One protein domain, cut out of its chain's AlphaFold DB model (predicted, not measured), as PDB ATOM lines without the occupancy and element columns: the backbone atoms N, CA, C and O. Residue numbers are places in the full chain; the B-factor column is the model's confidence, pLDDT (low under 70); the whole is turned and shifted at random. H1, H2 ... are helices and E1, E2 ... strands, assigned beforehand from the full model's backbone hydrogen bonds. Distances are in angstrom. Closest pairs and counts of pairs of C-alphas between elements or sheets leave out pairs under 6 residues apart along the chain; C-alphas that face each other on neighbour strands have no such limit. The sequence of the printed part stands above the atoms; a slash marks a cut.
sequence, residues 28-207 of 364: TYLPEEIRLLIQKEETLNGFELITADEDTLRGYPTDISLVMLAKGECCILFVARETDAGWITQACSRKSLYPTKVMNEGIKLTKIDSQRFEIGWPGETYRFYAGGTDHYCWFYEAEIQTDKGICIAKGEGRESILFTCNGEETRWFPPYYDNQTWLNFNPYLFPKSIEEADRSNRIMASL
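This is residues 28 to 207 of the 364 residues of an uncharacterized protein of Clostridiales bacterium (UniProt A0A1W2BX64). A long, strongly twisted wall of seven strands, E5 to E11, meets a smaller twisted sheet, E1 to E4, that is partly face to face with it at its E5 end, their strands crossed. H3 packs on the wall's other end at E11, the link of residues 173 to 193 runs back over the same face, and H1 covers the smaller sheet on the side away from the wall. The 180 printed residues, with three named helices and eleven named strands in the order H1 E1 H2 E2 to E11 H3, are of the mixed class; both sheets are antiparallel, in chain order. The whole is compact, with a radius of gyration of the C-alphas of 16.7 A and spans of 48 by 35 by 30 A.

The larger sheet runs E5 (residues 108 to 111), E6 (116 to 121), E7 (124 to 129), E8 (139 to 146), E9 (149 to 155), E10 (161 to 165), E11 (168 to 172), a meander, each strand the antiparallel neighbour of the one before. Among its hairpins, E5 and E6 have N 108 and O 120 within hydrogen-bond range at 2.8 A, and E10 and E11 have N 163 and O 170 at 2.8 A. H3 (194 to 206) is on this sheet, two layers, at a height over the sheet of 9.6 A; it touches E11, closest C-alphas Trp 172 and Ala 197 at 5.1 A. The second sheet runs E1 (48 to 52), E2 (64 to 71), E3 (74 to 83), E4 (86 to 92), and E2 E3 E4 are a meander too. Between the neighbours E1 and E2, N 50 and O 68 are within hydrogen-bond range at 2.9 A; in the hairpin E2 and E3, N 67 and O 78 are within hydrogen-bond range at 2.8 A. The sheets form a sandwich, two sheets face to face, the facing parts 9.9 A centre to centre and the strands at 56 degrees. E2 touches E5, closest C-alphas Leu 66 and Leu 109 at 6.5 A. H1 (32 to 40) is on the second sheet and touches E4, closest C-alphas Leu 37 and Thr 89 at 6.3 A. H2 (54 to 57) only grazes both sheets. In H1 and H3 every O i to N i+4 pair is within hydrogen-bond range; H2 is too short for one.

H1 begins at C-alpha 32, (236.750, 221.778, 244.389). E3, the longest strand, measures 29.2 A, E2 23.0 A, E8 20.0 A and H3 18.6 A, which ends at C-alpha 206, (231.483, 241.195, 198.407).

The C-alphas farthest apart, Gly 59 and Ser 206, are 50.3 A from each other. The printed part has no cut; the links E4 to E5 and E11 to H3 are long. Mean pLDDT of the printed part is 91.3, and residues 28, 177 and 178 are under 70.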
ATOM      1  N   THR A  28     228.198 222.978 242.828       69.62
ATOM      2  CA  THR A  28     228.626 222.092 243.922       69.62
ATOM      3  C   THR A  28     228.935 220.657 243.492       69.62
ATOM      4  O   THR A  28     229.619 219.957 244.234       69.62
ATOM      5  N   TYR A  29     228.497 220.226 242.305       79.88
ATOM      6  CA  TYR A  29     228.852 218.917 241.735       79.88
ATOM      7  C   TYR A  29     230.236 218.886 241.070       79.88
ATOM      8  O   TYR A  29     230.709 217.810 240.712       79.88
ATOM      9  N   LEU A  30     230.887 220.041 240.895       91.94
ATOM     10  CA  LEU A  30     232.235 220.104 240.337       91.94
ATOM     11  C   LEU A  30     233.298 219.805 241.407       91.94
ATOM     12  O   LEU A  30     233.120 220.193 242.567       91.94
ATOM     13  N   PRO A  31     234.437 219.202 241.011       93.81
ATOM     14  CA  PRO A  31     235.631 219.127 241.849       93.81
ATOM     15  C   PRO A  31     236.001 220.501 242.421       93.81
ATOM     16  O   PRO A  31     235.812 221.532 241.762       93.81
ATOM     17  N   GLU A  32     236.519 220.531 243.651       94.00
ATOM     18  CA  GLU A  32     236.750 221.778 244.389       94.00
ATOM     19  C   GLU A  32     237.665 222.736 243.619       94.00
ATOM     20  O   GLU A  32     237.364 223.923 243.507       94.00
ATOM     21  N   GLU A  33     238.735 222.214 243.033       94.06
ATOM     22  CA  GLU A  33     239.699 222.946 242.224       94.06
ATOM     23  C   GLU A  33     239.052 223.643 241.018       94.06
ATOM     24  O   GLU A  33     239.302 224.829 240.793       94.06
ATOM     25  N   ILE A  34     238.158 222.961 240.297       96.19
ATOM     26  CA  ILE A  34     237.460 223.517 239.129       96.19
ATOM     27  C   ILE A  34     236.429 224.552 239.574       96.19
ATOM     28  O   ILE A  34     236.356 225.652 239.024       96.19
ATOM     29  N   ARG A  35     235.670 224.242 240.629       94.25
ATOM     30  CA  ARG A  35     234.690 225.163 241.212       94.25
ATOM     31  C   ARG A  35     235.352 226.460 241.678       94.25
ATOM     32  O   ARG A  35     234.797 227.536 241.465       94.25
ATOM     33  N   LEU A  36     236.531 226.379 242.298       93.56
ATOM     34  CA  LEU A  36     237.289 227.547 242.747       93.56
ATOM     35  C   LEU A  36     237.802 228.397 241.581       93.56
ATOM     36  O   LEU A  36     237.867 229.615 241.729       93.56
ATOM     37  N   LEU A  37     238.158 227.797 240.442       95.50
ATOM     38  CA  LEU A  37     238.507 228.562 239.242       95.50
ATOM     39  C   LEU A  37     237.301 229.341 238.713       95.50
ATOM     40  O   LEU A  37     237.407 230.547 238.519       95.50
ATOM     41  N   ILE A  38     236.142 228.691 238.584       93.69
ATOM     42  CA  ILE A  38     234.907 229.346 238.124       93.69
ATOM     43  C   ILE A  38     234.500 230.480 239.074       93.69
ATOM     44  O   ILE A  38     234.132 231.557 238.626       93.69
ATOM     45  N   GLN A  39     234.613 230.277 240.391       90.75
ATOM     46  CA  GLN A  39     234.281 231.302 241.390       90.75
ATOM     47  C   GLN A  39     235.241 232.498 241.410       90.75
ATOM     48  O   GLN A  39     234.858 233.568 241.877       90.75
ATOM     49  N   LYS A  40     236.488 232.324 240.955       90.94
ATOM     50  CA  LYS A  40     237.452 233.429 240.832       90.94
ATOM     51  C   LYS A  40     237.152 234.327 239.635       90.94
ATOM     52  O   LYS A  40     237.552 235.487 239.654       90.94
ATOM     53  N   GLU A  41     236.464 233.809 238.623       87.75
ATOM     54  CA  GLU A  41     236.049 234.580 237.457       87.75
ATOM     55  C   GLU A  41     234.752 235.331 237.771       87.75
ATOM     56  O   GLU A  41     233.649 234.803 237.630       87.75
ATOM     57  N   GLU A  42     234.867 236.592 238.197       83.69
ATOM     58  CA  GLU A  42     233.707 237.424 238.555       83.69
ATOM     59  C   GLU A  42     232.672 237.532 237.418       83.69
ATOM     60  O   GLU A  42     231.472 237.658 237.677       83.69
ATOM     61  N   THR A  43     233.116 237.425 236.162       82.25
ATOM     62  CA  THR A  43     232.266 237.447 234.961       82.25
ATOM     63  C   THR A  43     231.362 236.218 234.829       82.25
ATOM     64  O   THR A  43     230.389 236.254 234.073       82.25
ATOM     65  N   LEU A  44     231.643 235.143 235.573       87.88
ATOM     66  CA  LEU A  44     230.856 233.908 235.609       87.88
ATOM     67  C   LEU A  44     229.846 233.875 236.763       87.88
ATOM     68  O   LEU A  44     229.159 232.874 236.975       87.88
ATOM     69  N   ASN A  45     229.699 234.976 237.503       86.50
ATOM     70  CA  ASN A  45     228.706 235.068 238.564       86.50
ATOM     71  C   ASN A  45     227.277 234.852 238.027       86.50
ATOM     72  O   ASN A  45     226.794 235.550 237.127       86.50
ATOM     73  N   GLY A  46     226.578 233.893 238.637       87.62
ATOM     74  CA  GLY A  46     225.212 233.511 238.270       87.62
ATOM     75  C   GLY A  46     225.111 232.505 237.122       87.62
ATOM     76  O   GLY A  46     223.996 232.221 236.695       87.62
ATOM     77  N   PHE A  47     226.232 231.976 236.627       90.62
ATOM     78  CA  PHE A  47     226.224 230.822 235.735       90.62
ATOM     79  C   PHE A  47     226.087 229.508 236.523       90.62
ATOM     80  O   PHE A  47     226.730 229.310 237.557       90.62
ATOM     81  N   GLU A  48     225.271 228.597 235.999       91.38
ATOM     82  CA  GLU A  48     224.968 227.279 236.565       91.38
ATOM     83  C   GLU A  48     225.552 226.159 235.696       91.38
ATOM     84  O   GLU A  48     225.638 226.292 234.472       91.38
ATOM     85  N   LEU A  49     225.912 225.035 236.315       92.75
ATOM     86  CA  LEU A  49     226.432 223.861 235.626       92.75
ATOM     87  C   LEU A  49     225.339 223.203 234.775       92.75
ATOM     88  O   LEU A  49     224.265 222.846 235.265       92.75
ATOM     89  N   ILE A  50     225.654 222.981 233.497       91.19
ATOM     90  CA  ILE A  50     224.839 222.164 232.590       91.19
ATOM     91  C   ILE A  50     225.407 220.754 232.482       91.19
ATOM     92  O   ILE A  50     224.693 219.779 232.695       91.19
ATOM     93  N   THR A  51     226.692 220.644 232.153       93.31
ATOM     94  CA  THR A  51     227.417 219.371 232.077       93.31
ATOM     95  C   THR A  51     228.917 219.627 232.170       93.31
ATOM     96  O   THR A  51     229.375 220.758 232.005       93.31
ATOM     97  N   ALA A  52     229.695 218.575 232.383       96.12
ATOM     98  CA  ALA A  52     231.141 218.589 232.216       96.12
ATOM     99  C   ALA A  52     231.595 217.337 231.448       96.12
ATOM    100  O   ALA A  52     230.764 216.492 231.099       96.12
ATOM    101  N   ASP A  53     232.888 217.228 231.151       97.00
ATOM    102  CA  ASP A  53     233.457 215.963 230.689       97.00
ATOM    103  C   ASP A  53     233.357 214.871 231.769       97.00
ATOM    104  O   ASP A  53     233.192 215.148 232.960       97.00
ATOM    105  N   GLU A  54     233.442 213.612 231.342       94.62
ATOM    106  CA  GLU A  54     233.190 212.449 232.196       94.62
ATOM    107  C   GLU A  54     234.089 212.387 233.440       94.62
ATOM    108  O   GLU A  54     233.603 212.069 234.527       94.62
ATOM    109  N   ASP A  55     235.376 212.705 233.309       95.00
ATOM    110  CA  ASP A  55     236.324 212.633 234.422       95.00
ATOM    111  C   ASP A  55     236.029 213.720 235.461       95.00
ATOM    112  O   ASP A  55     235.989 213.449 236.666       95.00
ATOM    113  N   THR A  56     235.714 214.929 234.992       96.19
ATOM    114  CA  THR A  56     235.274 216.040 235.843       96.19
ATOM    115  C   THR A  56     233.968 215.708 236.569       96.19
ATOM    116  O   THR A  56     233.880 215.901 237.780       96.19
ATOM    117  N   LEU A  57     232.973 215.133 235.879       93.44
ATOM    118  CA  LEU A  57     231.706 214.706 236.494       93.44
ATOM    119  C   LEU A  57     231.882 213.581 237.524       93.44
ATOM    120  O   LEU A  57     231.090 213.466 238.459       93.44
ATOM    121  N   ARG A  58     232.910 212.743 237.366       92.94
ATOM    122  CA  ARG A  58     233.258 211.687 238.329       92.94
ATOM    123  C   ARG A  58     234.035 212.203 239.539       92.94
ATOM    124  O   ARG A  58     234.259 211.425 240.464       92.94
ATOM    125  N   GLY A  59     234.428 213.477 239.554       93.44
ATOM    126  CA  GLY A  59     235.198 214.070 240.646       93.44
ATOM    127  C   GLY A  59     236.715 213.916 240.509       93.44
ATOM    128  O   GLY A  59     237.426 214.187 241.472       93.44
ATOM    129  N   TYR A  60     237.212 213.461 239.355       93.62
ATOM    130  CA  TYR A  60     238.632 213.176 239.124       93.62
ATOM    131  C   TYR A  60     239.106 213.819 237.814       93.62
ATOM    132  O   TYR A  60     239.453 213.092 236.883       93.62
ATOM    133  N   PRO A  61     239.087 215.160 237.697       94.81
ATOM    134  CA  PRO A  61     239.526 215.827 236.481       94.81
ATOM    135  C   PRO A  61     241.016 215.535 236.247       94.81
ATOM    136  O   PRO A  61     241.794 215.418 237.194       94.81
ATOM    137  N   THR A  62     241.413 215.405 234.983       94.25
ATOM    138  CA  THR A  62     242.784 215.056 234.569       94.25
ATOM    139  C   THR A  62     243.132 215.758 233.265       94.25
ATOM    140  O   THR A  62     242.307 215.772 232.345       94.25
ATOM    141  N   ASP A  63     244.346 216.308 233.176       94.88
ATOM    142  CA  ASP A  63     244.916 217.028 232.025       94.88
ATOM    143  C   ASP A  63     244.164 218.311 231.610       94.88
ATOM    144  O   ASP A  63     244.701 219.420 231.679       94.88
ATOM    145  N   ILE A  64     242.923 218.163 231.148       96.88
ATOM    146  CA  ILE A  64     241.989 219.231 230.791       96.88
ATOM    147  C   ILE A  64     240.626 218.937 231.421       96.88
ATOM    148  O   ILE A  64     240.231 217.784 231.567       96.88
ATOM    149  N   SER A  65     239.895 219.987 231.777       97.44
ATOM    150  CA  SER A  65     238.532 219.918 232.303       97.44
ATOM    151  C   SER A  65     237.647 220.783 231.423       97.44
ATOM    152  O   SER A  65     237.948 221.958 231.202       97.44
ATOM    153  N   LEU A  66     236.548 220.212 230.939       97.81
ATOM    154  CA  LEU A  66     235.580 220.878 230.073       97.81
ATOM    155  C   LEU A  66     234.284 221.030 230.854       97.81
ATOM    156  O   LEU A  66     233.730 220.040 231.323       97.81
ATOM    157  N   VAL A  67     233.792 222.254 230.988       96.31
ATOM    158  CA  VAL A  67     232.573 222.542 231.742       96.31
ATOM    159  C   VAL A  67     231.676 223.430 230.901       96.31
ATOM    160  O   VAL A  67     232.089 224.496 230.458       96.31
ATOM    161  N   MET A  68     230.437 223.010 230.688       94.44
ATOM    162  CA  MET A  68     229.418 223.864 230.102       94.44
ATOM    163  C   MET A  68     228.623 224.534 231.214       94.44
ATOM    164  O   MET A  68     228.057 223.871 232.088       94.44
ATOM    165  N   LEU A  69     228.555 225.854 231.135       93.25
ATOM    166  CA  LEU A  69     227.865 226.705 232.088       93.25
ATOM    167  C   LEU A  69     226.757 227.485 231.377       93.25
ATOM    168  O   LEU A  69     226.917 227.846 230.211       93.25
ATOM    169  N   ALA A  70     225.660 227.793 232.068       91.38
ATOM    170  CA  ALA A  70     224.587 228.609 231.504       91.38
ATOM    171  C   ALA A  70     224.065 229.690 232.450       91.38
ATOM    172  O   ALA A  70     223.974 229.486 233.659       91.38
ATOM    173  N   LYS A  71     223.644 230.817 231.874       89.25
ATOM    174  CA  LYS A  71     222.929 231.902 232.553       89.25
ATOM    175  C   LYS A  71     221.802 232.392 231.648       89.25
ATOM    176  O   LYS A  71     222.041 233.027 230.622       89.25
ATOM    177  N   GLY A  72     220.562 232.072 232.017       86.94
ATOM    178  CA  GLY A  72     219.424 232.223 231.104       86.94
ATOM    179  C   GLY A  72     219.610 231.344 229.861       86.94
ATOM    180  O   GLY A  72     219.851 230.145 229.993       86.94
ATOM    181  N   GLU A  73     219.533 231.952 228.677       86.12
ATOM    182  CA  GLU A  73     219.761 231.274 227.389       86.12
ATOM    183  C   GLU A  73     221.244 231.208 226.984       86.12
ATOM    184  O   GLU A  73     221.617 230.392 226.143       86.12
ATOM    185  N   CYS A  74     222.109 232.028 227.598       89.31
ATOM    186  CA  CYS A  74     223.534 232.060 227.275       89.31
ATOM    187  C   CYS A  74     224.236 230.820 227.837       89.31
ATOM    188  O   CYS A  74     224.188 230.576 229.044       89.31
ATOM    189  N   CYS A  75     224.901 230.063 226.967       91.62
ATOM    190  CA  CYS A  75     225.554 228.793 227.257       91.62
ATOM    191  C   CYS A  75     227.022 228.833 226.820       91.62
ATOM    192  O   CYS A  75     227.310 228.796 225.625       91.62
ATOM    193  N   ILE A  76     227.956 228.862 227.764       93.19
ATOM    194  CA  ILE A  76     229.388 229.011 227.482       93.19
ATOM    195  C   ILE A  76     230.164 227.730 227.789       93.19
ATOM    196  O   ILE A  76     229.783 226.939 228.655       93.19
ATOM    197  N   LEU A  77     231.293 227.560 227.105       95.31
ATOM    198  CA  LEU A  77     232.285 226.541 227.422       95.31
ATOM    199  C   LEU A  77     233.389 227.149 228.287       95.31
ATOM    200  O   LEU A  77     234.087 228.064 227.861       95.31
ATOM    201  N   PHE A  78     233.579 226.604 229.478       95.94
ATOM    202  CA  PHE A  78     234.718 226.854 230.346       95.94
ATOM    203  C   PHE A  78     235.721 225.708 230.191       95.94
ATOM    204  O   PHE A  78     235.363 224.536 230.326       95.94
ATOM    205  N   VAL A  79     236.981 226.043 229.917       96.81
ATOM    206  CA  VAL A  79     238.070 225.066 229.828       96.81
ATOM    207  C   VAL A  79     239.119 225.399 230.878       96.81
ATOM    208  O   VAL A  79     239.606 226.530 230.949       96.81
ATOM    209  N   ALA A  80     239.496 224.401 231.670       96.50
ATOM    210  CA  ALA A  80     240.620 224.463 232.593       96.50
ATOM    211  C   ALA A  80     241.675 223.419 232.232       96.50
ATOM    212  O   ALA A  80     241.384 222.418 231.574       96.50
ATOM    213  N   ARG A  81     242.909 223.672 232.662       95.31
ATOM    214  CA  ARG A  81     244.066 222.825 232.378       95.31
ATOM    215  C   ARG A  81     244.846 222.537 233.650       95.31
ATOM    216  O   ARG A  81     245.039 223.428 234.478       95.31
ATOM    217  N   GLU A  82     245.320 221.309 233.768       95.25
ATOM    218  CA  GLU A  82     246.230 220.886 234.821       95.25
ATOM    219  C   GLU A  82     247.672 221.295 234.485       95.25
ATOM    220  O   GLU A  82     248.134 221.185 233.346       95.25
ATOM    221  N   THR A  83     248.391 221.800 235.484       91.88
ATOM    222  CA  THR A  83     249.809 222.167 235.393       91.88
ATOM    223  C   THR A  83     250.551 221.678 236.632       91.88
ATOM    224  O   THR A  83     249.927 221.323 237.631       91.88
ATOM    225  N   ASP A  84     251.883 221.766 236.627       91.62
ATOM    226  CA  ASP A  84     252.709 221.459 237.806       91.62
ATOM    227  C   ASP A  84     252.336 222.302 239.044       91.62
ATOM    228  O   ASP A  84     252.583 221.895 240.179       91.62
ATOM    229  N   ALA A  85     251.742 223.483 238.840       91.56
ATOM    230  CA  ALA A  85     251.282 224.378 239.901       91.56
ATOM    231  C   ALA A  85     249.810 224.144 240.307       91.56
ATOM    232  O   ALA A  85     249.273 224.893 241.126       91.56
ATOM    233  N   GLY A  86     249.159 223.127 239.739       93.81
ATOM    234  CA  GLY A  86     247.736 222.843 239.885       93.81
ATOM    235  C   GLY A  86     246.905 223.330 238.697       93.81
ATOM    236  O   GLY A  86     247.422 223.605 237.612       93.81
ATOM    237  N   TRP A  87     245.594 223.418 238.906       96.62
ATOM    238  CA  TRP A  87     244.635 223.779 237.866       96.62
ATOM    239  C   TRP A  87     244.619 225.280 237.581       96.62
ATOM    240  O   TRP A  87     244.580 226.102 238.501       96.62
ATOM    241  N   ILE A  88     244.589 225.631 236.296       95.31
ATOM    242  CA  ILE A  88     244.443 227.005 235.807       95.31
ATOM    243  C   ILE A  88     243.250 227.125 234.858       95.31
ATOM    244  O   ILE A  88     242.928 226.190 234.122       95.31
ATOM    245  N   THR A  89     242.622 228.300 234.833       95.06
ATOM    246  CA  THR A  89     241.653 228.656 233.790       95.06
ATOM    247  C   THR A  89     242.393 228.785 232.462       95.06
ATOM    248  O   THR A  89     243.309 229.599 232.343       95.06
ATOM    249  N   GLN A  90     241.995 228.004 231.457       94.56
ATOM    250  CA  GLN A  90     242.523 228.160 230.105       94.56
ATOM    251  C   GLN A  90     241.803 229.299 229.383       94.56
ATOM    252  O   GLN A  90     242.478 230.165 228.826       94.56
ATOM    253  N   ALA A  91     240.464 229.286 229.377       93.31
ATOM    254  CA  ALA A  91     239.600 230.394 228.952       93.31
ATOM    255  C   ALA A  91     238.104 230.019 229.061       93.31
ATOM    256  O   ALA A  91     237.752 228.874 229.356       93.31
ATOM    257  N   CYS A  92     237.237 230.989 228.758       92.69
ATOM    258  CA  CYS A  92     235.808 230.795 228.515       92.69
ATOM    259  C   CYS A  92     235.468 231.130 227.058       92.69
ATOM    260  O   CYS A  92     236.068 232.046 226.483       92.69
ATOM    261  N   SER A  93     234.489 230.438 226.471       92.81
ATOM    262  CA  SER A  93     233.945 230.846 225.180       92.81
ATOM    263  C   SER A  93     233.290 232.217 225.312       92.81
ATOM    264  O   SER A  93     232.560 232.498 226.260       92.81
ATOM    265  N   ARG A  94     233.590 233.094 224.355       88.50
ATOM    266  CA  ARG A  94     232.958 234.404 224.232       88.50
ATOM    267  C   ARG A  94     231.545 234.228 223.708       88.50
ATOM    268  O   ARG A  94     230.619 234.706 224.341       88.50
ATOM    269  N   LYS A  95     231.391 233.485 222.608       90.25
ATOM    270  CA  LYS A  95     230.081 233.147 222.049       90.25
ATOM    271  C   LYS A  95     229.421 232.044 222.869       90.25
ATOM    272  O   LYS A  95     230.065 231.058 223.234       90.25
ATOM    273  N   SER A  96     228.123 232.208 223.101       90.31
ATOM    274  CA  SER A  96     227.235 231.097 223.439       90.31
ATOM    275  C   SER A  96     227.336 230.018 222.359       90.31
ATOM    276  O   SER A  96     227.340 230.367 221.174       90.31
ATOM    277  N   LEU A  97     227.412 228.744 222.763       86.62
ATOM    278  CA  LEU A  97     227.509 227.594 221.860       86.62
ATOM    279  C   LEU A  97     226.298 227.564 220.925       86.62
ATOM    280  O   LEU A  97     226.427 227.956 219.776       86.62
ATOM    281  N   TYR A  98     225.111 227.198 221.412       84.44
ATOM    282  CA  TYR A  98     223.853 227.456 220.701       84.44
ATOM    283  C   TYR A  98     223.104 228.672 221.276       84.44
ATOM    284  O   TYR A  98     223.272 228.977 222.461       84.44
ATOM    285  N   PRO A  99     222.256 229.358 220.479       71.69
ATOM    286  CA  PRO A  99     221.538 230.560 220.924       71.69
ATOM    287  C   PRO A  99     220.497 230.334 222.028       71.69
ATOM    288  O   PRO A  99     220.054 231.300 222.639       71.69
ATOM    289  N   THR A 100     220.063 229.090 222.258       76.44
ATOM    290  CA  THR A 100     219.086 228.764 223.308       76.44
ATOM    291  C   THR A 100     219.531 227.555 224.111       76.44
ATOM    292  O   THR A 100     220.216 226.660 223.602       76.44
ATOM    293  N   LYS A 101     219.102 227.484 225.371       75.88
ATOM    294  CA  LYS A 101     219.425 226.363 226.259       75.88
ATOM    295  C   LYS A 101     218.853 225.042 225.739       75.88
ATOM    296  O   LYS A 101     219.539 224.027 225.791       75.88
ATOM    297  N   VAL A 102     217.644 225.072 225.175       82.00
ATOM    298  CA  VAL A 102     216.972 223.890 224.601       82.00
ATOM    299  C   VAL A 102     217.769 223.303 223.435       82.00
ATOM    300  O   VAL A 102     217.902 222.092 223.320       82.00
ATOM    301  N   MET A 103     218.378 224.144 222.594       81.62
ATOM    302  CA  MET A 103     219.231 223.662 221.500       81.62
ATOM    303  C   MET A 103     220.533 223.019 221.983       81.62
ATOM    304  O   MET A 103     221.180 222.304 221.223       81.62
ATOM    305  N   ASN A 104     220.916 223.249 223.239       83.19
ATOM    306  CA  ASN A 104     222.049 222.576 223.854       83.19
ATOM    307  C   ASN A 104     221.661 221.267 224.570       83.19
ATOM    308  O   ASN A 104     222.515 220.642 225.199       83.19
ATOM    309  N   GLU A 105     220.404 220.822 224.491       82.75
ATOM    310  CA  GLU A 105     220.006 219.530 225.049       82.75
ATOM    311  C   GLU A 105     220.752 218.372 224.371       82.75
ATOM    312  O   GLU A 105     220.922 218.321 223.153       82.75
ATOM    313  N   GLY A 106     221.210 217.412 225.179       83.88
ATOM    314  CA  GLY A 106     221.955 216.253 224.684       83.88
ATOM    315  C   GLY A 106     223.408 216.539 224.296       83.88
ATOM    316  O   GLY A 106     224.054 215.648 223.741       83.88
ATOM    317  N   ILE A 107     223.923 217.735 224.607       92.31
ATOM    318  CA  ILE A 107     225.338 218.064 224.438       92.31
ATOM    319  C   ILE A 107     226.237 217.083 225.200       92.31
ATOM    320  O   ILE A 107     225.947 216.675 226.328       92.31
ATOM    321  N   LYS A 108     227.363 216.724 224.585       95.31
ATOM    322  CA  LYS A 108     228.425 215.921 225.188       95.31
ATOM    323  C   LYS A 108     229.760 216.632 225.060       95.31
ATOM    324  O   LYS A 108     230.132 217.070 223.975       95.31
ATOM    325  N   LEU A 109     230.482 216.696 226.171       97.31
ATOM    326  CA  LEU A 109     231.871 217.136 226.221       97.31
ATOM    327  C   LEU A 109     232.737 215.894 226.391       97.31
ATOM    328  O   LEU A 109     232.540 215.128 227.334       97.31
ATOM    329  N   THR A 110     233.651 215.643 225.462       97.50
ATOM    330  CA  THR A 110     234.484 214.436 225.486       97.50
ATOM    331  C   THR A 110     235.939 214.802 225.272       97.50
ATOM    332  O   THR A 110     236.300 215.462 224.298       97.50
ATOM    333  N   LYS A 111     236.794 214.373 226.200       96.31
ATOM    334  CA  LYS A 111     238.243 214.504 226.062       96.31
ATOM    335  C   LYS A 111     238.741 213.444 225.093       96.31
ATOM    336  O   LYS A 111     238.355 212.282 225.183       96.31
ATOM    337  N   ILE A 112     239.608 213.853 224.179       96.56
ATOM    338  CA  ILE A 112     240.294 212.943 223.259       96.56
ATOM    339  C   ILE A 112     241.668 212.602 223.838       96.56
ATOM    340  O   ILE A 112     242.071 211.443 223.845       96.56
ATOM    341  N   ASP A 113     242.373 213.617 224.339       94.94
ATOM    342  CA  ASP A 113     243.639 213.508 225.062       94.94
ATOM    343  C   ASP A 113     243.904 214.796 225.866       94.94
ATOM    344  O   ASP A 113     243.027 215.650 226.002       94.94
ATOM    345  N   SER A 114     245.130 214.967 226.367       92.88
ATOM    346  CA  SER A 114     245.555 216.121 227.170       92.88
ATOM    347  C   SER A 114     245.601 217.466 226.429       92.88
ATOM    348  O   SER A 114     245.953 218.499 227.010       92.88
ATOM    349  N   GLN A 115     245.309 217.493 225.129       94.31
ATOM    350  CA  GLN A 115     245.306 218.704 224.310       94.31
ATOM    351  C   GLN A 115     244.074 218.839 223.426       94.31
ATOM    352  O   GLN A 115     243.889 219.906 222.843       94.31
ATOM    353  N   ARG A 116     243.253 217.800 223.283       96.81
ATOM    354  CA  ARG A 116     242.153 217.770 222.321       96.81
ATOM    355  C   ARG A 116     240.869 217.310 222.970       96.81
ATOM    356  O   ARG A 116     240.849 216.411 223.809       96.81
ATOM    357  N   PHE A 117     239.781 217.887 222.495       98.00
ATOM    358  CA  PHE A 117     238.448 217.510 222.909       98.00
ATOM    359  C   PHE A 117     237.460 217.638 221.758       98.00
ATOM    360  O   PHE A 117     237.744 218.262 220.732       98.00
ATOM    361  N   GLU A 118     236.294 217.042 221.952       97.50
ATOM    362  CA  GLU A 118     235.141 217.215 221.091       97.50
ATOM    363  C   GLU A 118     233.922 217.703 221.873       97.50
ATOM    364  O   GLU A 118     233.727 217.387 223.051       97.50
ATOM    365  N   ILE A 119     233.118 218.502 221.179       97.38
ATOM    366  CA  ILE A 119     231.796 218.944 221.600       97.38
ATOM    367  C   ILE A 119     230.801 218.318 220.624       97.38
ATOM    368  O   ILE A 119     230.890 218.553 219.417       97.38
ATOM    369  N   GLY A 120     229.887 217.498 221.134       95.62
ATOM    370  CA  GLY A 120     228.923 216.758 220.324       95.62
ATOM    371  C   GLY A 120     227.482 217.112 220.656       95.62
ATOM    372  O   GLY A 120     227.131 217.234 221.827       95.62
ATOM    373  N   TRP A 121     226.645 217.190 219.627       94.19
ATOM    374  CA  TRP A 121     225.184 217.229 219.709       94.19
ATOM    375  C   TRP A 121     224.600 216.085 218.867       94.19
ATOM    376  O   TRP A 121     225.321 215.451 218.089       94.19
ATOM    377  N   PRO A 122     223.301 215.768 218.992       91.25
ATOM    378  CA  PRO A 122     222.665 214.812 218.094       91.25
ATOM    379  C   PRO A 122     222.881 215.186 216.617       91.25
ATOM    380  O   PRO A 122     222.382 216.201 216.143       91.25
ATOM    381  N   GLY A 123     223.622 214.343 215.893       93.25
ATOM    382  CA  GLY A 123     223.896 214.523 214.466       93.25
ATOM    383  C   GLY A 123     225.079 215.434 214.135       93.25
ATOM    384  O   GLY A 123     225.326 215.656 212.959       93.25
ATOM    385  N   GLU A 124     225.836 215.946 215.102       95.75
ATOM    386  CA  GLU A 124     227.016 216.761 214.797       95.75
ATOM    387  C   GLU A 124     228.082 216.686 215.889       95.75
ATOM    388  O   GLU A 124     227.800 216.502 217.073       95.75
ATOM    389  N   THR A 125     229.344 216.810 215.504       97.62
ATOM    390  CA  THR A 125     230.480 216.790 216.427       97.62
ATOM    391  C   THR A 125     231.564 217.716 215.919       97.62
ATOM    392  O   THR A 125     231.882 217.704 214.735       97.62
ATOM    393  N   TYR A 126     232.145 218.498 216.824       97.94
ATOM    394  CA  TYR A 126     233.156 219.506 216.526       97.94
ATOM    395  C   TYR A 126     234.373 219.284 217.411       97.94
ATOM    396  O   TYR A 126     234.238 219.101 218.621       97.94
ATOM    397  N   ARG A 127     235.561 219.307 216.816       97.88
ATOM    398  CA  ARG A 127     236.813 218.943 217.474       97.88
ATOM    399  C   ARG A 127     237.782 220.108 217.513       97.88
ATOM    400  O   ARG A 127     238.021 220.785 216.507       97.88
ATOM    401  N   PHE A 128     238.363 220.304 218.691       96.94
ATOM    402  CA  PHE A 128     239.207 221.447 218.992       96.94
ATOM    403  C   PHE A 128     240.452 221.056 219.778       96.94
ATOM    404  O   PHE A 128     240.469 220.074 220.527       96.94
ATOM    405  N   TYR A 129     241.485 221.878 219.642       95.19
ATOM    406  CA  TYR A 129     242.568 221.939 220.609       95.19
ATOM    407  C   TYR A 129     242.136 222.763 221.829       95.19
ATOM    408  O   TYR A 129     241.506 223.812 221.699       95.19
ATOM    409  N   ALA A 130     242.484 222.295 223.026       93.75
ATOM    410  CA  ALA A 130     242.114 222.905 224.302       93.75
ATOM    411  C   ALA A 130     242.773 224.272 224.545       93.75
ATOM    412  O   ALA A 130     242.222 225.086 225.281       93.75
ATOM    413  N   GLY A 131     243.910 224.561 223.910       89.88
ATOM    414  CA  GLY A 131     244.734 225.728 224.223       89.88
ATOM    415  C   GLY A 131     245.868 225.418 225.197       89.88
ATOM    416  O   GLY A 131     246.017 224.297 225.688       89.88
ATOM    417  N   GLY A 132     246.715 226.422 225.428       81.44
ATOM    418  CA  GLY A 132     247.888 226.297 226.302       81.44
ATOM    419  C   GLY A 132     249.076 225.566 225.667       81.44
ATOM    420  O   GLY A 132     250.044 225.271 226.361       81.44
ATOM    421  N   THR A 133     249.014 225.285 224.362       80.31
ATOM    422  CA  THR A 133     250.092 224.688 223.554       80.31
ATOM    423  C   THR A 133     250.228 225.420 222.214       80.31
ATOM    424  O   THR A 133     249.470 226.355 221.934       80.31
ATOM    425  N   ASP A 134     251.158 224.986 221.359       81.50
ATOM    426  CA  ASP A 134     251.413 225.585 220.037       81.50
ATOM    427  C   ASP A 134     250.210 225.511 219.076       81.50
ATOM    428  O   ASP A 134     250.149 226.247 218.089       81.50
ATOM    429  N   HIS A 135     249.233 224.647 219.368       76.69
ATOM    430  CA  HIS A 135     248.005 224.491 218.587       76.69
ATOM    431  C   HIS A 135     246.895 225.480 218.977       76.69
ATOM    432  O   HIS A 135     245.848 225.509 218.329       76.69
ATOM    433  N   TYR A 136     247.117 226.309 220.010       85.31
ATOM    434  CA  TYR A 136     246.135 227.268 220.526       85.31
ATOM    435  C   TYR A 136     244.745 226.614 220.711       85.31
ATOM    436  O   TYR A 136     244.647 225.446 221.080       85.31
ATOM    437  N   CYS A 137     243.663 227.363 220.493       90.94
ATOM    438  CA  CYS A 137     242.281 226.916 220.681       90.94
ATOM    439  C   CYS A 137     241.612 226.456 219.369       90.94
ATOM    440  O   CYS A 137     240.402 226.624 219.205       90.94
ATOM    441  N   TRP A 138     242.392 225.991 218.386       91.62
ATOM    442  CA  TRP A 138     241.920 225.836 217.007       91.62
ATOM    443  C   TRP A 138     240.898 224.721 216.826       91.62
ATOM    444  O   TRP A 138     241.030 223.631 217.381       91.62
ATOM    445  N   PHE A 139     239.912 225.006 215.979       94.31
ATOM    446  CA  PHE A 139     239.117 224.005 215.288       94.31
ATOM    447  C   PHE A 139     240.010 223.176 214.364       94.31
ATOM    448  O   PHE A 139     240.868 223.736 213.679       94.31
ATOM    449  N   TYR A 140     239.794 221.864 214.305       94.88
ATOM    450  CA  TYR A 140     240.499 221.022 213.335       94.88
ATOM    451  C   TYR A 140     239.598 220.063 212.563       94.88
ATOM    452  O   TYR A 140     239.952 219.692 211.444       94.88
ATOM    453  N   GLU A 141     238.442 219.676 213.102       97.19
ATOM    454  CA  GLU A 141     237.524 218.787 212.393       97.19
ATOM    455  C   GLU A 141     236.084 218.920 212.895       97.19
ATOM    456  O   GLU A 141     235.856 219.119 214.087       97.19
ATOM    457  N   ALA A 142     235.113 218.752 212.003       98.00
ATOM    458  CA  ALA A 142     233.726 218.476 212.340       98.00
ATOM    459  C   ALA A 142     233.157 217.344 211.487       98.00
ATOM    460  O   ALA A 142     233.542 217.165 210.330       98.00
ATOM    461  N   GLU A 143     232.191 216.636 212.056       97.94
ATOM    462  CA  GLU A 143     231.330 215.679 211.371       97.94
ATOM    463  C   GLU A 143     229.879 216.115 211.566       97.94
ATOM    464  O   GLU A 143     229.454 216.344 212.697       97.94
ATOM    465  N   ILE A 144     229.136 216.278 210.472       97.06
ATOM    466  CA  ILE A 144     227.792 216.857 210.478       97.06
ATOM    467  C   ILE A 144     226.868 215.969 209.646       97.06
ATOM    468  O   ILE A 144     227.058 215.791 208.443       97.06
ATOM    469  N   GLN A 145     225.846 215.414 210.284       94.88
ATOM    470  CA  GLN A 145     224.775 214.684 209.630       94.88
ATOM    471  C   GLN A 145     223.851 215.675 208.922       94.88
ATOM    472  O   GLN A 145     223.253 216.553 209.539       94.88
ATOM    473  N   THR A 146     223.706 215.497 207.616       89.81
ATOM    474  CA  THR A 146     222.792 216.256 206.759       89.81
ATOM    475  C   THR A 146     221.752 215.315 206.154       89.81
ATOM    476  O   THR A 146     221.925 214.089 206.166       89.81
ATOM    477  N   ASP A 147     220.707 215.878 205.547       87.12
ATOM    478  CA  ASP A 147     219.700 215.112 204.796       87.12
ATOM    479  C   ASP A 147     220.300 214.324 203.623       87.12
ATOM    480  O   ASP A 147     219.741 213.319 203.184       87.12
ATOM    481  N   LYS A 148     221.448 214.774 203.106       85.00
ATOM    482  CA  LYS A 148     222.130 214.155 201.967       85.00
ATOM    483  C   LYS A 148     223.187 213.123 202.387       85.00
ATOM    484  O   LYS A 148     223.703 212.434 201.517       85.00
ATOM    485  N   GLY A 149     223.511 213.007 203.680       90.00
ATOM    486  CA  GLY A 149     224.590 212.159 204.200       90.00
ATOM    487  C   GLY A 149     225.477 212.892 205.207       90.00
ATOM    488  O   GLY A 149     225.091 213.928 205.745       90.00
ATOM    489  N   ILE A 150     226.670 212.364 205.472       94.81
ATOM    490  CA  ILE A 150     227.632 212.994 206.384       94.81
ATOM    491  C   ILE A 150     228.462 214.018 205.606       94.81
ATOM    492  O   ILE A 150     229.044 213.692 204.569       94.81
ATOM    493  N   CYS A 151     228.533 215.241 206.126       97.56
ATOM    494  CA  CYS A 151     229.517 216.223 205.713       97.56
ATOM    495  C   CYS A 151     230.659 216.294 206.730       97.56
ATOM    496  O   CYS A 151     230.423 216.367 207.936       97.56
ATOM    497  N   ILE A 152     231.896 216.278 206.241       98.06
ATOM    498  CA  ILE A 152     233.097 216.422 207.063       98.06
ATOM    499  C   ILE A 152     233.728 217.777 206.760       98.06
ATOM    500  O   ILE A 152     233.978 218.087 205.600       98.06
ATOM    501  N   ALA A 153     234.022 218.556 207.796       97.56
ATOM    502  CA  ALA A 153     234.751 219.813 207.677       97.56
ATOM    503  C   ALA A 153     236.129 219.663 208.332       97.56
ATOM    504  O   ALA A 153     236.202 219.396 209.526       97.56
ATOM    505  N   LYS A 154     237.225 219.822 207.586       97.06
ATOM    506  CA  LYS A 154     238.602 219.688 208.093       97.06
ATOM    507  C   LYS A 154     239.349 221.007 208.007       97.06
ATOM    508  O   LYS A 154     239.399 221.618 206.944       97.06
ATOM    509  N   GLY A 155     239.954 221.434 209.110       93.50
ATOM    510  CA  GLY A 155     240.808 222.619 209.119       93.50
ATOM    511  C   GLY A 155     242.087 222.387 208.312       93.50
ATOM    512  O   GLY A 155     242.869 221.493 208.631       93.50
ATOM    513  N   GLU A 156     242.334 223.215 207.296       89.12
ATOM    514  CA  GLU A 156     243.575 223.230 206.510       89.12
ATOM    515  C   GLU A 156     244.478 224.379 207.005       89.12
ATOM    516  O   GLU A 156     244.831 225.307 206.278       89.12
ATOM    517  N   GLY A 157     244.824 224.348 208.296       79.75
ATOM    518  CA  GLY A 157     245.597 225.409 208.947       79.75
ATOM    519  C   GLY A 157     244.751 226.639 209.295       79.75
ATOM    520  O   GLY A 157     243.675 226.507 209.869       79.75
ATOM    521  N   ARG A 158     245.269 227.842 209.003       76.38
ATOM    522  CA  ARG A 158     244.626 229.139 209.321       76.38
ATOM    523  C   ARG A 158     243.938 229.807 208.127       76.38
ATOM    524  O   ARG A 158     243.523 230.954 208.217       76.38
ATOM    525  N   GLU A 159     243.928 229.145 206.977       83.94
ATOM    526  CA  GLU A 159     243.524 229.781 205.718       83.94
ATOM    527  C   GLU A 159     242.159 229.305 205.243       83.94
ATOM    528  O   GLU A 159     241.422 230.062 204.615       83.94
ATOM    529  N   SER A 160     241.819 228.044 205.515       92.69
ATOM    530  CA  SER A 160     240.561 227.480 205.048       92.69
ATOM    531  C   SER A 160     240.128 226.253 205.837       92.69
ATOM    532  O   SER A 160     240.902 225.636 206.575       92.69
ATOM    533  N   ILE A 161     238.859 225.908 205.659       95.62
ATOM    534  CA  ILE A 161     238.254 224.667 206.122       95.62
ATOM    535  C   ILE A 161     237.722 223.939 204.886       95.62
ATOM    536  O   ILE A 161     236.880 224.475 204.165       95.62
ATOM    537  N   LEU A 162     238.222 222.729 204.635       97.38
ATOM    538  CA  LEU A 162     237.765 221.860 203.554       97.38
ATOM    539  C   LEU A 162     236.489 221.142 203.984       97.38
ATOM    540  O   LEU A 162     236.509 220.351 204.925       97.38
ATOM    541  N   PHE A 163     235.398 221.398 203.276       97.75
ATOM    542  CA  PHE A 163     234.147 220.669 203.398       97.75
ATOM    543  C   PHE A 163     234.107 219.559 202.358       97.75
ATOM    544  O   PHE A 163     234.235 219.840 201.171       97.75
ATOM    545  N   THR A 164     233.881 218.326 202.799       97.50
ATOM    546  CA  THR A 164     233.604 217.168 201.948       97.50
ATOM    547  C   THR A 164     232.216 216.642 202.295       97.50
ATOM    548  O   THR A 164     232.035 216.030 203.351       97.50
ATOM    549  N   CYS A 165     231.235 216.849 201.419       95.44
ATOM    550  CA  CYS A 165     229.882 216.325 201.597       95.44
ATOM    551  C   CYS A 165     229.513 215.449 200.388       95.44
ATOM    552  O   CYS A 165     229.467 215.924 199.260       95.44
ATOM    553  N   ASN A 166     229.226 214.162 200.606       88.06
ATOM    554  CA  ASN A 166     228.743 213.235 199.562       88.06
ATOM    555  C   ASN A 166     229.615 213.145 198.292       88.06
ATOM    556  O   ASN A 166     229.102 212.968 197.189       88.06
ATOM    557  N   GLY A 167     230.936 213.240 198.450       87.38
ATOM    558  CA  GLY A 167     231.895 213.177 197.342       87.38
ATOM    559  C   GLY A 167     232.130 214.510 196.623       87.38
ATOM    560  O   GLY A 167     232.979 214.559 195.738       87.38
ATOM    561  N   GLU A 168     231.429 215.574 197.016       94.38
ATOM    562  CA  GLU A 168     231.713 216.946 196.599       94.38
ATOM    563  C   GLU A 168     232.581 217.653 197.637       94.38
ATOM    564  O   GLU A 168     232.519 217.342 198.831       94.38
ATOM    565  N   GLU A 169     233.383 218.613 197.175       96.56
ATOM    566  CA  GLU A 169     234.297 219.376 198.016       96.56
ATOM    567  C   GLU A 169     234.202 220.878 197.748       96.56
ATOM    568  O   GLU A 169     234.156 221.311 196.597       96.56
ATOM    569  N   THR A 170     234.251 221.679 198.814       97.19
ATOM    570  CA  THR A 170     234.493 223.126 198.737       97.19
ATOM    571  C   THR A 170     235.364 223.584 199.900       97.19
ATOM    572  O   THR A 170     235.484 222.901 200.917       97.19
ATOM    573  N   ARG A 171     235.987 224.752 199.766       96.88
ATOM    574  CA  ARG A 171     236.737 225.393 200.847       96.88
ATOM    575  C   ARG A 171     235.961 226.584 201.356       96.88
ATOM    576  O   ARG A 171     235.643 227.483 200.586       96.88
ATOM    577  N   TRP A 172     235.715 226.623 202.656       95.38
ATOM    578  CA  TRP A 172     235.299 227.842 203.330       95.38
ATOM    579  C   TRP A 172     236.542 228.631 203.740       95.38
ATOM    580  O   TRP A 172     237.463 228.055 204.323       95.38
ATOM    581  N   PHE A 173     236.571 229.926 203.436       91.69
ATOM    582  CA  PHE A 173     237.705 230.810 203.709       91.69
ATOM    583  C   PHE A 173     237.355 231.798 204.826       91.69
ATOM    584  O   PHE A 173     237.061 232.956 204.531       91.69
ATOM    585  N   PRO A 174     237.316 231.366 206.103       87.44
ATOM    586  CA  PRO A 174     237.097 232.297 207.198       87.44
ATOM    587  C   PRO A 174     238.243 233.331 207.267       87.44
ATOM    588  O   PRO A 174     239.376 233.013 206.889       87.44
ATOM    589  N   PRO A 175     237.976 234.542 207.789       80.75
ATOM    590  CA  PRO A 175     238.982 235.578 207.994       80.75
ATOM    591  C   PRO A 175     240.246 235.036 208.670       80.75
ATOM    592  O   PRO A 175     240.167 234.360 209.699       80.75
ATOM    593  N   TYR A 176     241.428 235.416 208.174       71.19
ATOM    594  CA  TYR A 176     242.713 234.934 208.709       71.19
ATOM    595  C   TYR A 176     242.897 235.209 210.214       71.19
ATOM    596  O   TYR A 176     243.539 234.433 210.929       71.19
ATOM    597  N   TYR A 177     242.346 236.324 210.709       67.50
ATOM    598  CA  TYR A 177     242.410 236.710 212.123       67.50
ATOM    599  C   TYR A 177     241.228 236.195 212.958       67.50
ATOM    600  O   TYR A 177     241.344 236.158 214.181       67.50
ATOM    601  N   ASP A 178     240.168 235.696 212.317       69.31
ATOM    602  CA  ASP A 178     238.978 235.126 212.965       69.31
ATOM    603  C   ASP A 178     238.849 233.630 212.663       69.31
ATOM    604  O   ASP A 178     237.766 233.104 212.373       69.31
ATOM    605  N   ASN A 179     239.984 232.933 212.750       73.56
ATOM    606  CA  ASN A 179     240.025 231.478 212.689       73.56
ATOM    607  C   ASN A 179     238.992 230.875 213.640       73.56
ATOM    608  O   ASN A 179     238.787 231.350 214.763       73.56
ATOM    609  N   GLN A 180     238.386 229.774 213.206       88.62
ATOM    610  CA  GLN A 180     237.461 229.041 214.053       88.62
ATOM    611  C   GLN A 180     238.221 228.484 215.261       88.62
ATOM    612  O   GLN A 180     239.154 227.690 215.143       88.62
ATOM    613  N   THR A 181     237.830 228.948 216.441       92.38
ATOM    614  CA  THR A 181     238.343 228.494 217.732       92.38
ATOM    615  C   THR A 181     237.168 228.266 218.649       92.38
ATOM    616  O   THR A 181     236.175 228.983 218.532       92.38
ATOM    617  N   TRP A 182     237.287 227.349 219.609       93.56
ATOM    618  CA  TRP A 182     236.202 227.117 220.569       93.56
ATOM    619  C   TRP A 182     235.845 228.375 221.386       93.56
ATOM    620  O   TRP A 182     234.739 228.476 221.906       93.56
ATOM    621  N   LEU A 183     236.736 229.376 221.443       91.94
ATOM    622  CA  LEU A 183     236.466 230.671 222.073       91.94
ATOM    623  C   LEU A 183     235.382 231.478 221.353       91.94
ATOM    624  O   LEU A 183     234.613 232.179 221.999       91.94
ATOM    625  N   ASN A 184     235.316 231.393 220.026       89.12
ATOM    626  CA  ASN A 184     234.389 232.169 219.197       89.12
ATOM    627  C   ASN A 184     233.505 231.254 218.336       89.12
ATOM    628  O   ASN A 184     233.019 231.678 217.286       89.12
ATOM    629  N   PHE A 185     233.326 230.000 218.756       91.38
ATOM    630  CA  PHE A 185     232.573 229.005 218.008       91.38
ATOM    631  C   PHE A 185     231.106 229.001 218.416       91.38
ATOM    632  O   PHE A 185     230.779 228.929 219.598       91.38
ATOM    633  N   ASN A 186     230.231 229.014 217.419       91.94
ATOM    634  CA  ASN A 186     228.817 228.727 217.581       91.94
ATOM    635  C   ASN A 186     228.446 227.705 216.492       91.94
ATOM    636  O   ASN A 186     228.475 228.070 215.311       91.94
ATOM    637  N   PRO A 187     228.109 226.447 216.841       92.38
ATOM    638  CA  PRO A 187     227.778 225.413 215.863       92.38
ATOM    639  C   PRO A 187     226.598 225.776 214.961       92.38
ATOM    640  O   PRO A 187     226.514 225.315 213.825       92.38
ATOM    641  N   TYR A 188     225.679 226.620 215.439       91.06
ATOM    642  CA  TYR A 188     224.583 227.105 214.616       91.06
ATOM    643  C   TYR A 188     225.091 227.962 213.454       91.06
ATOM    644  O   TYR A 188     224.584 227.843 212.343       91.06
ATOM    645  N   LEU A 189     226.076 228.828 213.707       92.56
ATOM    646  CA  LEU A 189     226.611 229.775 212.722       92.56
ATOM    647  C   LEU A 189     227.653 229.156 211.785       92.56
ATOM    648  O   LEU A 189     227.956 229.736 210.743       92.56
ATOM    649  N   PHE A 190     228.179 227.987 212.146       94.38
ATOM    650  CA  PHE A 190     229.101 227.229 211.317       94.38
ATOM    651  C   PHE A 190     228.384 226.688 210.063       94.38
ATOM    652  O   PHE A 190     227.273 226.157 210.190       94.38
ATOM    653  N   PRO A 191     228.972 226.807 208.854       94.69
ATOM    654  CA  PRO A 191     228.415 226.193 207.651       94.69
ATOM    655  C   PRO A 191     228.287 224.675 207.801       94.69
ATOM    656  O   PRO A 191     229.204 224.024 208.294       94.69
ATOM    657  N   LYS A 192     227.169 224.098 207.360       93.88
ATOM    658  CA  LYS A 192     226.892 222.654 207.478       93.88
ATOM    659  C   LYS A 192     226.858 221.917 206.138       93.88
ATOM    660  O   LYS A 192     226.689 220.699 206.102       93.88
ATOM    661  N   SER A 193     227.024 222.644 205.037       93.88
ATOM    662  CA  SER A 193     226.908 222.141 203.670       93.88
ATOM    663  C   SER A 193     227.857 222.872 202.716       93.88
ATOM    664  O   SER A 193     228.357 223.956 203.034       93.88
ATOM    665  N   ILE A 194     228.079 222.288 201.532       94.81
ATOM    666  CA  ILE A 194     228.824 222.925 200.433       94.81
ATOM    667  C   ILE A 194     228.181 224.275 200.089       94.81
ATOM    668  O   ILE A 194     228.857 225.296 199.986       94.81
ATOM    669  N   GLU A 195     226.853 224.291 199.987       93.56
ATOM    670  CA  GLU A 195     226.090 225.467 199.596       93.56
ATOM    671  C   GLU A 195     226.194 226.604 200.631       93.56
ATOM    672  O   GLU A 195     226.328 227.768 200.249       93.56
ATOM    673  N   GLU A 196     226.174 226.290 201.932       94.69
ATOM    674  CA  GLU A 196     226.378 227.276 203.007       94.69
ATOM    675  C   GLU A 196     227.800 227.856 203.008       94.69
ATOM    676  O   GLU A 196     227.971 229.065 203.195       94.69
ATOM    677  N   ALA A 197     228.817 227.018 202.785       94.69
ATOM    678  CA  ALA A 197     230.208 227.459 202.709       94.69
ATOM    679  C   ALA A 197     230.427 228.408 201.516       94.69
ATOM    680  O   ALA A 197     231.007 229.486 201.675       94.69
ATOM    681  N   ASP A 198     229.889 228.060 200.346       94.38
ATOM    682  CA  ASP A 198     229.994 228.877 199.137       94.38
ATOM    683  C   ASP A 198     229.246 230.211 199.258       94.38
ATOM    684  O   ASP A 198     229.758 231.244 198.814       94.38
ATOM    685  N   ARG A 199     228.054 230.226 199.876       92.81
ATOM    686  CA  ARG A 199     227.326 231.474 200.186       92.81
ATOM    687  C   ARG A 199     228.138 232.382 201.096       92.81
ATOM    688  O   ARG A 199     228.320 233.562 200.794       92.81
ATOM    689  N   SER A 200     228.680 231.819 202.175       92.81
ATOM    690  CA  SER A 200     229.523 232.562 203.110       92.81
ATOM    691  C   SER A 200     230.726 233.188 202.392       92.81
ATOM    692  O   SER A 200     230.982 234.383 202.545       92.81
ATOM    693  N   ASN A 201     231.395 232.436 201.510       92.81
ATOM    694  CA  ASN A 201     232.497 232.950 200.692       92.81
ATOM    695  C   ASN A 201     232.077 234.115 199.780       92.81
ATOM    696  O   ASN A 201     232.802 235.105 199.688       92.81
ATOM    697  N   ARG A 202     230.915 234.034 199.112       93.06
ATOM    698  CA  ARG A 202     230.413 235.127 198.252       93.06
ATOM    699  C   ARG A 202     230.175 236.415 199.030       93.06
ATOM    700  O   ARG A 202     230.533 237.495 198.551       93.06
ATOM    701  N   ILE A 203     229.621 236.306 200.235       92.56
ATOM    702  CA  ILE A 203     229.436 237.456 201.124       92.56
ATOM    703  C   ILE A 203     230.785 238.038 201.527       92.56
ATOM    704  O   ILE A 203     230.970 239.242 201.386       92.56
ATOM    705  N   MET A 204     231.728 237.211 201.989       89.00
ATOM    706  CA  MET A 204     233.061 237.675 202.404       89.00
ATOM    707  C   MET A 204     233.831 238.324 201.241       89.00
ATOM    708  O   MET A 204     234.535 239.311 201.434       89.00
ATOM    709  N   ALA A 205     233.630 237.846 200.010       90.44
ATOM    710  CA  ALA A 205     234.197 238.462 198.811       90.44
ATOM    711  C   ALA A 205     233.548 239.813 198.448       90.44
ATOM    712  O   ALA A 205     234.202 240.675 197.861       90.44
ATOM    713  N   SER A 206     232.268 240.004 198.781       89.69
ATOM    714  CA  SER A 206     231.483 241.195 198.407       89.69
ATOM    715  C   SER A 206     231.399 242.250 199.509       89.69
ATOM    716  O   SER A 206     231.009 243.394 199.261       89.69
ATOM    717  N   LEU A 207     231.733 241.871 200.738       88.19
ATOM    718  CA  LEU A 207     231.664 242.705 201.920       88.19
ATOM    719  C   LEU A 207     232.917 242.470 202.756       88.19
ATOM    720  O   LEU A 207     233.109 241.397 203.320       88.19
TER     721      LEU A 207